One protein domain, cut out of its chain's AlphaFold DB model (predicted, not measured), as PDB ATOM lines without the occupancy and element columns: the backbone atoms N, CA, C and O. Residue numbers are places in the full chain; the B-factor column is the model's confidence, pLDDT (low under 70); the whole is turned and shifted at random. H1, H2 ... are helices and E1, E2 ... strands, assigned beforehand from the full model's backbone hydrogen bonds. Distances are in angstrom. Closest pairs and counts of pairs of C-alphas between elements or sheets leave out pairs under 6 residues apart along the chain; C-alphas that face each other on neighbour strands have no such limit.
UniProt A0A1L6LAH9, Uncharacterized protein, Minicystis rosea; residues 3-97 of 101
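Overview. This is residues 3 to 97 of the 101 residues of an uncharacterized protein of Minicystis rosea (UniProt A0A1L6LAH9). A twisted sheet of four strands, E2 E1 E4 E3, has helix H1 lying across one face, with H2 folded back beside H1 at one end of the domain. On the other face H3 packs near the edge strand E3 with residues 82 to 90, and its residues 91 to 96 stick out with residue 97 at the opposite end from H2. The printed part has 95 residues, with three named helices and four named strands in the order E1 E2 H1 H2 E3 E4 H3; the sheet is antiparallel throughout and the class is mixed, helices and strands. The whole is compact, with a radius of gyration of the C-alphas of 13.2 A and spans of 40 by 31 by 21 A.

Along the chain. In the sheet, E2 is residues 12 to 17, 13.5 A long, and E1 is residues 3 to 7, 13.9 A, beginning at C-alpha 3 (51.250, -14.737, 14.519). E4, residues 68 to 75, measures 23.0 A, and E3, residues 58 to 65, 22.0 A. H1 is residues 25 to 36, 16.2 A, and H2 residues 43 to 53, 15.9 A, from C-alpha 43 (52.941, 3.901, 29.232). H3, residues 82 to 96, measures 21.1 A and ends at C-alpha 96 (49.594, -35.321, 17.330).

Arrangement. E1 and E4 are antiparallel at 154 degrees, with N 71 and O 6 at 2.8 A. E1 and E2 form a hairpin, with N 5 and O 14 at 2.8 A, and E3 and E4 another, with N 63 and O 70 at 2.8 A. Helices on both faces make three layers: H1 on one face, H3 on the opposite face. H1, at a height over the sheet of 6.8 A, runs across the strands, at 68 degrees to E4 on the local plane; its closest C-alphas to E4 are those of Gly 32 and Thr 73, 5.2 A. H3, at a height of 8.5 A, lies over E3 and runs slantwise to it at 54 degrees on the local plane; the C-alphas of Ile 63 and Ala 86 are closest, at 6.9 A. H1 and H2 form a helical hairpin and touch, H1 with residues 27 to 31 alone, at a steep tilt of 40 degrees, opposite ways; the C-alphas of Trp 27 and Glu 52 are closest, at 6.8 A. H2 only grazes the sheet, with residues 49 to 53. H3 is apart from H1 and H2. Each O i to N i+4 pair is within hydrogen-bond range in H3, against 7 of 8 in H1 and 5 of 7 in H2.

Size, cuts and confidence. The C-alphas farthest apart, those of Arg 43 and Gln 95, are 42.5 A apart. The printed part has no cut and no long link. Residues 38 to 44 stand free. The mean pLDDT of the printed part is 87.7, and residues 38 to 44 and 97 are under 70.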
ATOM      1  N   LEU A   3      52.237 -14.134  13.638       95.81
ATOM      2  CA  LEU A   3      51.250 -14.737  14.519       95.81
ATOM      3  C   LEU A   3      51.981 -15.574  15.573       95.81
ATOM      4  O   LEU A   3      52.854 -16.366  15.214       95.81
ATOM      5  N   THR A   4      51.617 -15.420  16.840       95.94
ATOM      6  CA  THR A   4      52.142 -16.217  17.955       95.94
ATOM      7  C   THR A   4      50.993 -16.775  18.788       95.94
ATOM      8  O   THR A   4      49.951 -16.135  18.936       95.94
ATOM      9  N   LEU A   5      51.197 -17.964  19.347       94.62
ATOM     10  CA  LEU A   5      50.347 -18.586  20.355       94.62
ATOM     11  C   LEU A   5      51.186 -18.776  21.619       94.62
ATOM     12  O   LEU A   5      52.242 -19.408  21.556       94.62
ATOM     13  N   ALA A   6      50.723 -18.235  22.742       94.94
ATOM     14  CA  ALA A   6      51.439 -18.273  24.013       94.94
ATOM     15  C   ALA A   6      50.539 -18.710  25.175       94.94
ATOM     16  O   ALA A   6      49.320 -18.555  25.099       94.94
ATOM     17  N   SER A   7      51.133 -19.233  26.248       92.25
ATOM     18  CA  SER A   7      50.435 -19.440  27.523       92.25
ATOM     19  C   SER A   7      50.169 -18.116  28.255       92.25
ATOM     20  O   SER A   7      50.659 -17.056  27.852       92.25
ATOM     21  N   GLU A   8      49.425 -18.176  29.361       89.50
ATOM     22  CA  GLU A   8      49.220 -17.039  30.274       89.50
ATOM     23  C   GLU A   8      50.528 -16.480  30.851       89.50
ATOM     24  O   GLU A   8      50.671 -15.264  30.977       89.50
ATOM     25  N   ASP A   9      51.530 -17.336  31.065       88.00
ATOM     26  CA  ASP A   9      52.867 -16.935  31.526       88.00
ATOM     27  C   ASP A   9      53.745 -16.319  30.418       88.00
ATOM     28  O   ASP A   9      54.890 -15.941  30.665       88.00
ATOM     29  N   GLY A  10      53.241 -16.230  29.182       85.88
ATOM     30  CA  GLY A  10      53.988 -15.711  28.034       85.88
ATOM     31  C   GLY A  10      54.933 -16.726  27.383       85.88
ATOM     32  O   GLY A  10      55.760 -16.341  26.557       85.88
ATOM     33  N   LEU A  11      54.814 -18.021  27.706       91.81
ATOM     34  CA  LEU A  11      55.592 -19.068  27.044       91.81
ATOM     35  C   LEU A  11      55.065 -19.291  25.624       91.81
ATOM     36  O   LEU A  11      53.917 -19.697  25.437       91.81
ATOM     37  N   MET A  12      55.911 -19.056  24.620       93.94
ATOM     38  CA  MET A  12      55.557 -19.269  23.219       93.94
ATOM     39  C   MET A  12      55.429 -20.765  22.908       93.94
ATOM     40  O   MET A  12      56.387 -21.524  23.033       93.94
ATOM     41  N   MET A  13      54.247 -21.179  22.457       92.00
ATOM     42  CA  MET A  13      53.971 -22.551  22.018       92.00
ATOM     43  C   MET A  13      54.200 -22.721  20.518       92.00
ATOM     44  O   MET A  13      54.711 -23.740  20.064       92.00
ATOM     45  N   ALA A  14      53.793 -21.719  19.740       91.88
ATOM     46  CA  ALA A  14      53.940 -21.717  18.295       91.88
ATOM     47  C   ALA A  14      54.031 -20.288  17.771       91.88
ATOM     48  O   ALA A  14      53.389 -19.378  18.298       91.88
ATOM     49  N   ALA A  15      54.779 -20.101  16.688       94.44
ATOM     50  CA  ALA A  15      54.803 -18.840  15.974       94.44
ATOM     51  C   ALA A  15      55.107 -19.022  14.490       94.44
ATOM     52  O   ALA A  15      55.773 -19.970  14.074       94.44
ATOM     53  N   ALA A  16      54.623 -18.078  13.693       94.31
ATOM     54  CA  ALA A  16      54.924 -17.977  12.279       94.31
ATOM     55  C   ALA A  16      55.034 -16.506  11.882       94.31
ATOM     56  O   ALA A  16      54.275 -15.658  12.352       94.31
ATOM     57  N   SER A  17      55.953 -16.203  10.970       95.12
ATOM     58  CA  SER A  17      56.108 -14.859  10.423       95.12
ATOM     59  C   SER A  17      56.266 -14.899   8.913       95.12
ATOM     60  O   SER A  17      57.014 -15.699   8.361       95.12
ATOM     61  N   ARG A  18      55.546 -13.993   8.256       93.62
ATOM     62  CA  ARG A  18      55.749 -13.570   6.866       93.62
ATOM     63  C   ARG A  18      56.059 -12.072   6.809       93.62
ATOM     64  O   ARG A  18      55.707 -11.402   5.845       93.62
ATOM     65  N   ALA A  19      56.551 -11.492   7.901       88.69
ATOM     66  CA  ALA A  19      56.943 -10.091   7.914       88.69
ATOM     67  C   ALA A  19      58.207  -9.899   7.066       88.69
ATOM     68  O   ALA A  19      59.138 -10.693   7.154       88.69
ATOM     69  N   GLU A  20      58.234  -8.839   6.258       87.56
ATOM     70  CA  GLU A  20      59.410  -8.482   5.450       87.56
ATOM     71  C   GLU A  20      60.615  -8.124   6.324       87.56
ATOM     72  O   GLU A  20      61.762  -8.360   5.952       87.56
ATOM     73  N   ARG A  21      60.346  -7.559   7.507       88.69
ATOM     74  CA  ARG A  21      61.351  -7.274   8.529       88.69
ATOM     75  C   ARG A  21      61.298  -8.334   9.629       88.69
ATOM     76  O   ARG A  21      60.193  -8.723  10.017       88.69
ATOM     77  N   PRO A  22      62.455  -8.751  10.172       91.62
ATOM     78  CA  PRO A  22      62.497  -9.621  11.337       91.62
ATOM     79  C   PRO A  22      61.712  -9.021  12.507       91.62
ATOM     80  O   PRO A  22      61.795  -7.821  12.779       91.62
ATOM     81  N   LEU A  23      60.958  -9.874  13.193       94.44
ATOM     82  CA  LEU A  23      60.244  -9.560  14.427       94.44
ATOM     83  C   LEU A  23      60.741 -10.517  15.505       94.44
ATOM     84  O   LEU A  23      60.971 -11.694  15.216       94.44
ATOM     85  N   ASN A  24      60.886 -10.032  16.736       94.81
ATOM     86  CA  ASN A  24      61.227 -10.893  17.859       94.81
ATOM     87  C   ASN A  24      59.961 -11.602  18.358       94.81
ATOM     88  O   ASN A  24      59.169 -11.038  19.109       94.81
ATOM     89  N   LEU A  25      59.749 -12.833  17.894       95.00
ATOM     90  CA  LEU A  25      58.517 -13.579  18.158       95.00
ATOM     91  C   LEU A  25      58.350 -13.951  19.637       95.00
ATOM     92  O   LEU A  25      57.214 -13.998  20.103       95.00
ATOM     93  N   ASP A  26      59.446 -14.107  20.380       94.38
ATOM     94  CA  ASP A  26      59.403 -14.350  21.825       94.38
ATOM     95  C   ASP A  26      58.849 -13.126  22.562       94.38
ATOM     96  O   ASP A  26      57.943 -13.237  23.391       94.38
ATOM     97  N   TRP A  27      59.320 -11.929  22.198       93.75
ATOM     98  CA  TRP A  27      58.758 -10.690  22.730       93.75
ATOM     99  C   TRP A  27      57.310 -10.484  22.302       93.75
ATOM    100  O   TRP A  27      56.504 -10.053  23.123       93.75
ATOM    101  N   ILE A  28      56.945 -10.811  21.060       94.50
ATOM    102  CA  ILE A  28      55.547 -10.724  20.617       94.50
ATOM    103  C   ILE A  28      54.647 -11.665  21.428       94.50
ATOM    104  O   ILE A  28      53.564 -11.249  21.838       94.50
ATOM    105  N   ALA A  29      55.094 -12.888  21.713       94.25
ATOM    106  CA  ALA A  29      54.370 -13.836  22.554       94.25
ATOM    107  C   ALA A  29      54.170 -13.305  23.986       94.25
ATOM    108  O   ALA A  29      53.041 -13.280  24.478       94.25
ATOM    109  N   ALA A  30      55.237 -12.805  24.618       91.19
ATOM    110  CA  ALA A  30      55.190 -12.253  25.973       91.19
ATOM    111  C   ALA A  30      54.363 -10.956  26.067       91.19
ATOM    112  O   ALA A  30      53.624 -10.735  27.022       91.19
ATOM    113  N   LEU A  31      54.452 -10.080  25.064       90.31
ATOM    114  CA  LEU A  31      53.637  -8.865  24.994       90.31
ATOM    115  C   LEU A  31      52.164  -9.187  24.749       90.31
ATOM    116  O   LEU A  31      51.285  -8.496  25.261       90.31
ATOM    117  N   GLY A  32      51.903 -10.232  23.969       87.94
ATOM    118  CA  GLY A  32      50.585 -10.718  23.609       87.94
ATOM    119  C   GLY A  32      49.685 -11.012  24.803       87.94
ATOM    120  O   GLY A  32      48.559 -10.508  24.850       87.94
ATOM    121  N   CYS A  33      50.177 -11.777  25.780       86.81
ATOM    122  CA  CYS A  33      49.403 -12.105  26.981       86.81
ATOM    123  C   CYS A  33      49.123 -10.855  27.831       86.81
ATOM    124  O   CYS A  33      47.986 -10.622  28.237       86.81
ATOM    125  N   VAL A  34      50.105  -9.962  27.997       84.00
ATOM    126  CA  VAL A  34      49.926  -8.706  28.748       84.00
ATOM    127  C   VAL A  34      48.945  -7.757  28.047       84.00
ATOM    128  O   VAL A  34      48.116  -7.127  28.703       84.00
ATOM    129  N   ALA A  35      49.010  -7.655  26.718       81.12
ATOM    130  CA  ALA A  35      48.190  -6.743  25.922       81.12
ATOM    131  C   ALA A  35      46.730  -7.193  25.751       81.12
ATOM    132  O   ALA A  35      45.889  -6.362  25.379       81.12
ATOM    133  N   ALA A  36      46.443  -8.477  25.994       78.56
ATOM    134  CA  ALA A  36      45.094  -9.037  26.033       78.56
ATOM    135  C   ALA A  36      44.365  -8.749  27.356       78.56
ATOM    136  O   ALA A  36      43.135  -8.761  27.385       78.56
ATOM    137  N   LEU A  37      45.096  -8.456  28.439       72.94
ATOM    138  CA  LEU A  37      44.510  -8.177  29.748       72.94
ATOM    139  C   LEU A  37      43.974  -6.731  29.828       72.94
ATOM    140  O   LEU A  37      44.727  -5.772  29.607       72.94
ATOM    141  N   PRO A  38      42.691  -6.528  30.186       65.31
ATOM    142  CA  PRO A  38      42.127  -5.195  30.379       65.31
ATOM    143  C   PRO A  38      42.894  -4.394  31.443       65.31
ATOM    144  O   PRO A  38      43.216  -4.906  32.511       65.31
ATOM    145  N   GLY A  39      43.180  -3.117  31.164       61.44
ATOM    146  CA  GLY A  39      43.764  -2.184  32.140       61.44
ATOM    147  C   GLY A  39      45.290  -2.222  32.303       61.44
ATOM    148  O   GLY A  39      45.825  -1.349  32.973       61.44
ATOM    149  N   ARG A  40      46.016  -3.152  31.661       61.91
ATOM    150  CA  ARG A  40      47.491  -3.257  31.772       61.91
ATOM    151  C   ARG A  40      48.298  -2.518  30.695       61.91
ATOM    152  O   ARG A  40      49.520  -2.617  30.674       61.91
ATOM    153  N   ARG A  41      47.658  -1.742  29.815       60.41
ATOM    154  CA  ARG A  41      48.336  -0.929  28.779       60.41
ATOM    155  C   ARG A  41      48.885   0.388  29.343       60.41
ATOM    156  O   ARG A  41      48.534   1.466  28.870       60.41
ATOM    157  N   GLU A  42      49.715   0.323  30.378       56.94
ATOM    158  CA  GLU A  42      50.382   1.518  30.906       56.94
ATOM    159  C   GLU A  42      51.568   1.946  30.021       56.94
ATOM    160  O   GLU A  42      52.141   1.148  29.275       56.94
ATOM    161  N   ARG A  43      51.951   3.230  30.102       58.31
ATOM    162  CA  ARG A  43      52.941   3.901  29.232       58.31
ATOM    163  C   ARG A  43      54.258   3.145  28.947       58.31
ATOM    164  O   ARG A  43      54.733   3.299  27.821       58.31
ATOM    165  N   PRO A  44      54.862   2.341  29.852       63.28
ATOM    166  CA  PRO A  44      56.102   1.618  29.536       63.28
ATOM    167  C   PRO A  44      55.938   0.584  28.412       63.28
ATOM    168  O   PRO A  44      56.872   0.336  27.652       63.28
ATOM    169  N   LEU A  45      54.744   0.001  28.280       78.44
ATOM    170  CA  LEU A  45      54.457  -1.040  27.293       78.44
ATOM    171  C   LEU A  45      54.282  -0.479  25.881       78.44
ATOM    172  O   LEU A  45      54.577  -1.184  24.926       78.44
ATOM    173  N   GLY A  46      53.850   0.777  25.729       80.88
ATOM    174  CA  GLY A  46      53.627   1.382  24.410       80.88
ATOM    175  C   GLY A  46      54.902   1.449  23.566       80.88
ATOM    176  O   GLY A  46      54.919   0.948  22.446       80.88
ATOM    177  N   ALA A  47      55.987   1.984  24.134       86.25
ATOM    178  CA  ALA A  47      57.282   2.073  23.452       86.25
ATOM    179  C   ALA A  47      57.908   0.690  23.201       86.25
ATOM    180  O   ALA A  47      58.583   0.477  22.195       86.25
ATOM    181  N   LEU A  48      57.678  -0.263  24.111       88.12
ATOM    182  CA  LEU A  48      58.114  -1.646  23.939       88.12
ATOM    183  C   LEU A  48      57.363  -2.323  22.784       88.12
ATOM    184  O   LEU A  48      58.000  -2.912  21.919       88.12
ATOM    185  N   ILE A  49      56.035  -2.193  22.736       89.12
ATOM    186  CA  ILE A  49      55.208  -2.707  21.641       89.12
ATOM    187  C   ILE A  49      55.661  -2.094  20.321       89.12
ATOM    188  O   ILE A  49      55.942  -2.836  19.391       89.12
ATOM    189  N   GLU A  50      55.803  -0.771  20.247       90.00
ATOM    190  CA  GLU A  50      56.246  -0.089  19.028       90.00
ATOM    191  C   GLU A  50      57.602  -0.608  18.530       90.00
ATOM    192  O   GLU A  50      57.764  -0.876  17.338       90.00
ATOM    193  N   ARG A  51      58.561  -0.811  19.441       92.00
ATOM    194  CA  ARG A  51      59.877  -1.360  19.102       92.00
ATOM    195  C   ARG A  51      59.776  -2.781  18.556       92.00
ATOM    196  O   ARG A  51      60.316  -3.062  17.491       92.00
ATOM    197  N   GLU A  52      59.092  -3.671  19.270       92.88
ATOM    198  CA  GLU A  52      59.046  -5.096  18.918       92.88
ATOM    199  C   GLU A  52      58.145  -5.374  17.706       92.88
ATOM    200  O   GLU A  52      58.344  -6.362  16.998       92.88
ATOM    201  N   THR A  53      57.187  -4.491  17.409       92.94
ATOM    202  CA  THR A  53      56.317  -4.598  16.231       92.94
ATOM    203  C   THR A  53      56.826  -3.817  15.024       92.94
ATOM    204  O   THR A  53      56.187  -3.858  13.971       92.94
ATOM    205  N   ASN A  54      57.950  -3.095  15.138       92.88
ATOM    206  CA  ASN A  54      58.397  -2.119  14.139       92.88
ATOM    207  C   ASN A  54      57.293  -1.099  13.780       92.88
ATOM    208  O   ASN A  54      57.071  -0.796  12.606       92.88
ATOM    209  N   GLY A  55      56.548  -0.631  14.784       90.69
ATOM    210  CA  GLY A  55      55.426   0.299  14.634       90.69
ATOM    211  C   GLY A  55      54.150  -0.315  14.051       90.69
ATOM    212  O   GLY A  55      53.173   0.396  13.821       90.69
ATOM    213  N   GLN A  56      54.119  -1.626  13.802       92.94
ATOM    214  CA  GLN A  56      52.920  -2.299  13.308       92.94
ATOM    215  C   GLN A  56      51.890  -2.498  14.424       92.94
ATOM    216  O   GLN A  56      52.219  -2.618  15.606       92.94
ATOM    217  N   MET A  57      50.620  -2.589  14.026       90.81
ATOM    218  CA  MET A  57      49.520  -2.890  14.940       90.81
ATOM    219  C   MET A  57      49.706  -4.271  15.579       90.81
ATOM    220  O   MET A  57      49.896  -5.257  14.863       90.81
ATOM    221  N   LEU A  58      49.582  -4.326  16.907       92.06
ATOM    222  CA  LEU A  58      49.510  -5.552  17.697       92.06
ATOM    223  C   LEU A  58      48.065  -5.792  18.126       92.06
ATOM    224  O   LEU A  58      47.444  -4.937  18.756       92.06
ATOM    225  N   THR A  59      47.538  -6.966  17.797       92.69
ATOM    226  CA  THR A  59      46.221  -7.425  18.249       92.69
ATOM    227  C   THR A  59      46.405  -8.724  19.010       92.69
ATOM    228  O   THR A  59      47.110  -9.606  18.535       92.69
ATOM    229  N   SER A  60      45.776  -8.854  20.172       93.00
ATOM    230  CA  SER A  60      45.844 -10.068  20.982       93.00
ATOM    231  C   SER A  60      44.469 -10.414  21.533       93.00
ATOM    232  O   SER A  60      43.682  -9.512  21.834       93.00
ATOM    233  N   ALA A  61      44.184 -11.707  21.631       93.06
ATOM    234  CA  ALA A  61      42.964 -12.225  22.225       93.06
ATOM    235  C   ALA A  61      43.230 -13.522  22.987       93.06
ATOM    236  O   ALA A  61      44.073 -14.332  22.597       93.06
ATOM    237  N   GLU A  62      42.454 -13.717  24.048       92.75
ATOM    238  CA  GLU A  62      42.397 -14.974  24.786       92.75
ATOM    239  C   GLU A  62      41.585 -16.016  24.001       92.75
ATOM    240  O   GLU A  62      40.528 -15.715  23.436       92.75
ATOM    241  N   ILE A  63      42.069 -17.254  23.988       91.81
ATOM    242  CA  ILE A  63      41.329 -18.451  23.592       91.81
ATOM    243  C   ILE A  63      41.441 -19.483  24.717       91.81
ATOM    244  O   ILE A  63      42.491 -19.612  25.341       91.81
ATOM    245  N   VAL A  64      40.370 -20.237  24.963       90.19
ATOM    246  CA  VAL A  64      40.372 -21.323  25.953       90.19
ATOM    247  C   VAL A  64      40.364 -22.655  25.216       90.19
ATOM    248  O   VAL A  64      39.418 -22.947  24.483       90.19
ATOM    249  N   LEU A  65      41.406 -23.464  25.408       86.62
ATOM    250  CA  LEU A  65      41.538 -24.801  24.828       86.62
ATOM    251  C   LEU A  65      41.669 -25.826  25.948       86.62
ATOM    252  O   LEU A  65      42.594 -25.758  26.747       86.62
ATOM    253  N   ARG A  66      40.734 -26.779  26.021       86.06
ATOM    254  CA  ARG A  66      40.716 -27.846  27.046       86.06
ATOM    255  C   ARG A  66      40.843 -27.351  28.498       86.06
ATOM    256  O   ARG A  66      41.357 -28.069  29.345       86.06
ATOM    257  N   GLY A  67      40.349 -26.147  28.785       88.19
ATOM    258  CA  GLY A  67      40.436 -25.513  30.107       88.19
ATOM    259  C   GLY A  67      41.665 -24.622  30.307       88.19
ATOM    260  O   GLY A  67      41.681 -23.850  31.259       88.19
ATOM    261  N   GLU A  68      42.631 -24.655  29.390       89.31
ATOM    262  CA  GLU A  68      43.829 -23.814  29.423       89.31
ATOM    263  C   GLU A  68      43.601 -22.497  28.681       89.31
ATOM    264  O   GLU A  68      43.059 -22.475  27.569       89.31
ATOM    265  N   LYS A  69      44.045 -21.391  29.285       91.31
ATOM    266  CA  LYS A  69      44.026 -20.067  28.659       91.31
ATOM    267  C   LYS A  69      45.276 -19.858  27.825       91.31
ATOM    268  O   LYS A  69      46.395 -19.916  28.330       91.31
ATOM    269  N   LEU A  70      45.070 -19.548  26.554       92.75
ATOM    270  CA  LEU A  70      46.128 -19.218  25.615       92.75
ATOM    271  C   LEU A  70      45.863 -17.860  24.978       92.75
ATOM    272  O   LEU A  70      44.722 -17.420  24.852       92.75
ATOM    273  N   TYR A  71      46.927 -17.222  24.516       94.25
ATOM    274  CA  TYR A  71      46.883 -15.903  23.907       94.25
ATOM    275  C   TYR A  71      47.352 -15.989  22.464       94.25
ATOM    276  O   TYR A  71      48.505 -16.324  22.182       94.25
ATOM    277  N   LEU A  72      46.441 -15.681  21.541       95.06
ATOM    278  CA  LEU A  72      46.744 -15.563  20.124       95.06
ATOM    279  C   LEU A  72      47.056 -14.102  19.817       95.06
ATOM    280  O   LEU A  72      46.208 -13.233  20.015       95.06
ATOM    281  N   THR A  73      48.259 -13.840  19.312       95.69
ATOM    282  CA  THR A  73      48.735 -12.482  19.024       95.69
ATOM    283  C   THR A  73      49.124 -12.349  17.567       95.69
ATOM    284  O   THR A  73      49.852 -13.182  17.037       95.69
ATOM    285  N   ALA A  74      48.654 -11.287  16.921       95.62
ATOM    286  CA  ALA A  74      48.982 -10.922  15.554       95.62
ATOM    287  C   ALA A  74      49.690  -9.568  15.507       95.62
ATOM    288  O   ALA A  74      49.294  -8.617  16.184       95.62
ATOM    289  N   VAL A  75      50.703  -9.477  14.645       96.00
ATOM    290  CA  VAL A  75      51.398  -8.230  14.307       96.00
ATOM    291  C   VAL A  75      51.286  -7.972  12.812       96.00
ATOM    292  O   VAL A  75      51.583  -8.851  11.996       96.00
ATOM    293  N   GLY A  76      50.867  -6.759  12.447       94.00
ATOM    294  CA  GLY A  76      50.736  -6.343  11.046       94.00
ATOM    295  C   GLY A  76      49.513  -6.922  10.334       94.00
ATOM    296  O   GLY A  76      49.542  -7.098   9.118       94.00
ATOM    297  N   GLY A  77      48.464  -7.262  11.085       91.12
ATOM    298  CA  GLY A  77      47.198  -7.777  10.569       91.12
ATOM    299  C   GLY A  77      46.202  -8.080  11.693       91.12
ATOM    300  O   GLY A  77      46.597  -8.101  12.862       91.12
ATOM    301  N   PRO A  78      44.916  -8.293  11.365       93.62
ATOM    302  CA  PRO A  78      43.930  -8.729  12.343       93.62
ATOM    303  C   PRO A  78      44.193 -10.175  12.775       93.62
ATOM    304  O   PRO A  78      44.851 -10.949  12.077       93.62
ATOM    305  N   LEU A  79      43.623 -10.554  13.917       93.31
ATOM    306  CA  LEU A  79      43.537 -11.959  14.292       93.31
ATOM    307  C   LEU A  79      42.600 -12.713  13.332       93.31
ATOM    308  O   LEU A  79      41.608 -12.136  12.873       93.31
ATOM    309  N   PRO A  80      42.862 -14.002  13.055       91.19
ATOM    310  CA  PRO A  80      41.858 -14.863  12.443       91.19
ATOM    311  C   PRO A  80      40.637 -15.009  13.373       91.19
ATOM    312  O   PRO A  80      40.752 -14.774  14.581       91.19
ATOM    313  N   PRO A  81      39.472 -15.441  12.855       93.81
ATOM    314  CA  PRO A  81      38.311 -15.720  13.694       93.81
ATOM    315  C   PRO A  81      38.668 -16.708  14.813       93.81
ATOM    316  O   PRO A  81      39.112 -17.827  14.549       93.81
ATOM    317  N   LEU A  82      38.461 -16.315  16.075       91.44
ATOM    318  CA  LEU A  82      38.954 -17.079  17.234       91.44
ATOM    319  C   LEU A  82      38.403 -18.509  17.284       91.44
ATOM    320  O   LEU A  82      39.119 -19.439  17.645       91.44
ATOM    321  N   ARG A  83      37.149 -18.703  16.854       90.56
ATOM    322  CA  ARG A  83      36.523 -20.028  16.757       90.56
ATOM    323  C   ARG A  83      37.250 -20.940  15.768       90.56
ATOM    324  O   ARG A  83      37.421 -22.124  16.038       90.56
ATOM    325  N   GLU A  84      37.671 -20.395  14.630       90.94
ATOM    326  CA  GLU A  84      38.398 -21.144  13.603       90.94
ATOM    327  C   GLU A  84      39.826 -21.445  14.050       90.94
ATOM    328  O   GLU A  84      40.298 -22.566  13.865       90.94
ATOM    329  N   ALA A  85      40.485 -20.478  14.695       89.31
ATOM    330  CA  ALA A  85      41.807 -20.670  15.279       89.31
ATOM    331  C   ALA A  85      41.791 -21.787  16.333       89.31
ATOM    332  O   ALA A  85      42.581 -22.725  16.243       89.31
ATOM    333  N   ALA A  86      40.839 -21.747  17.270       89.38
ATOM    334  CA  ALA A  86      40.669 -22.783  18.283       89.38
ATOM    335  C   ALA A  86      40.417 -24.166  17.657       89.38
ATOM    336  O   ALA A  86      41.083 -25.141  18.003       89.38
ATOM    337  N   ALA A  87      39.518 -24.250  16.668       89.31
ATOM    338  CA  ALA A  87      39.236 -25.497  15.960       89.31
ATOM    339  C   ALA A  87      40.453 -26.036  15.187       89.31
ATOM    340  O   ALA A  87      40.638 -27.250  15.083       89.31
ATOM    341  N   ALA A  88      41.286 -25.156  14.626       88.00
ATOM    342  CA  ALA A  88      42.507 -25.553  13.938       88.00
ATOM    343  C   ALA A  88      43.546 -26.129  14.908       88.00
ATOM    344  O   ALA A  88      44.122 -27.173  14.607       88.00
ATOM    345  N   VAL A  89      43.738 -25.502  16.074       85.19
ATOM    346  CA  VAL A  89      44.650 -26.015  17.108       85.19
ATOM    347  C   VAL A  89      44.168 -27.371  17.629       85.19
ATOM    348  O   VAL A  89      44.957 -28.312  17.669       85.19
ATOM    349  N   GLU A  90      42.876 -27.529  17.930       87.06
ATOM    350  CA  GLU A  90      42.322 -28.818  18.379       87.06
ATOM    351  C   GLU A  90      42.517 -29.936  17.351       87.06
ATOM    352  O   GLU A  90      42.854 -31.064  17.712       87.06
ATOM    353  N   ARG A  91      42.369 -29.630  16.056       87.38
ATOM    354  CA  ARG A  91      42.606 -30.604  14.984       87.38
ATOM    355  C   ARG A  91      44.056 -31.082  14.958       87.38
ATOM    356  O   ARG A  91      44.292 -32.275  14.789       87.38
ATOM    357  N   ILE A  92      45.011 -30.167  15.130       84.62
ATOM    358  CA  ILE A  92      46.442 -30.495  15.187       84.62
ATOM    359  C   ILE A  92      46.729 -31.361  16.417       84.62
ATOM    360  O   ILE A  92      47.369 -32.403  16.296       84.62
ATOM    361  N   LEU A  93      46.209 -30.982  17.588       81.19
ATOM    362  CA  LEU A  93      46.372 -31.757  18.821       81.19
ATOM    363  C   LEU A  93      45.794 -33.173  18.696       81.19
ATOM    364  O   LEU A  93      46.444 -34.133  19.103       81.19
ATOM    365  N   ALA A  94      44.613 -33.324  18.093       82.38
ATOM    366  CA  ALA A  94      43.986 -34.627  17.863       82.38
ATOM    367  C   ALA A  94      44.800 -35.543  16.932       82.38
ATOM    368  O   ALA A  94      44.712 -36.760  17.046       82.38
ATOM    369  N   GLN A  95      45.590 -34.969  16.022       81.38
ATOM    370  CA  GLN A  95      46.470 -35.710  15.110       81.38
ATOM    371  C   GLN A  95      47.850 -36.011  15.713       81.38
ATOM    372  O   GLN A  95      48.551 -36.890  15.218       81.38
ATOM    373  N   SER A  96      48.247 -35.267  16.747       73.38
ATOM    374  CA  SER A  96      49.594 -35.321  17.330       73.38
ATOM    375  C   SER A  96      49.667 -36.194  18.582       73.38
ATOM    376  O   SER A  96      50.749 -36.633  18.966       73.38
ATOM    377  N   LEU A  97      48.528 -36.441  19.233       64.81
ATOM    378  CA  LEU A  97      48.438 -37.334  20.380       64.81
ATOM    379  C   LEU A  97      48.165 -38.764  19.890       64.81
ATOM    380  O   LEU A  97      47.213 -38.960  19.129       64.81
TER     381      LEU A  97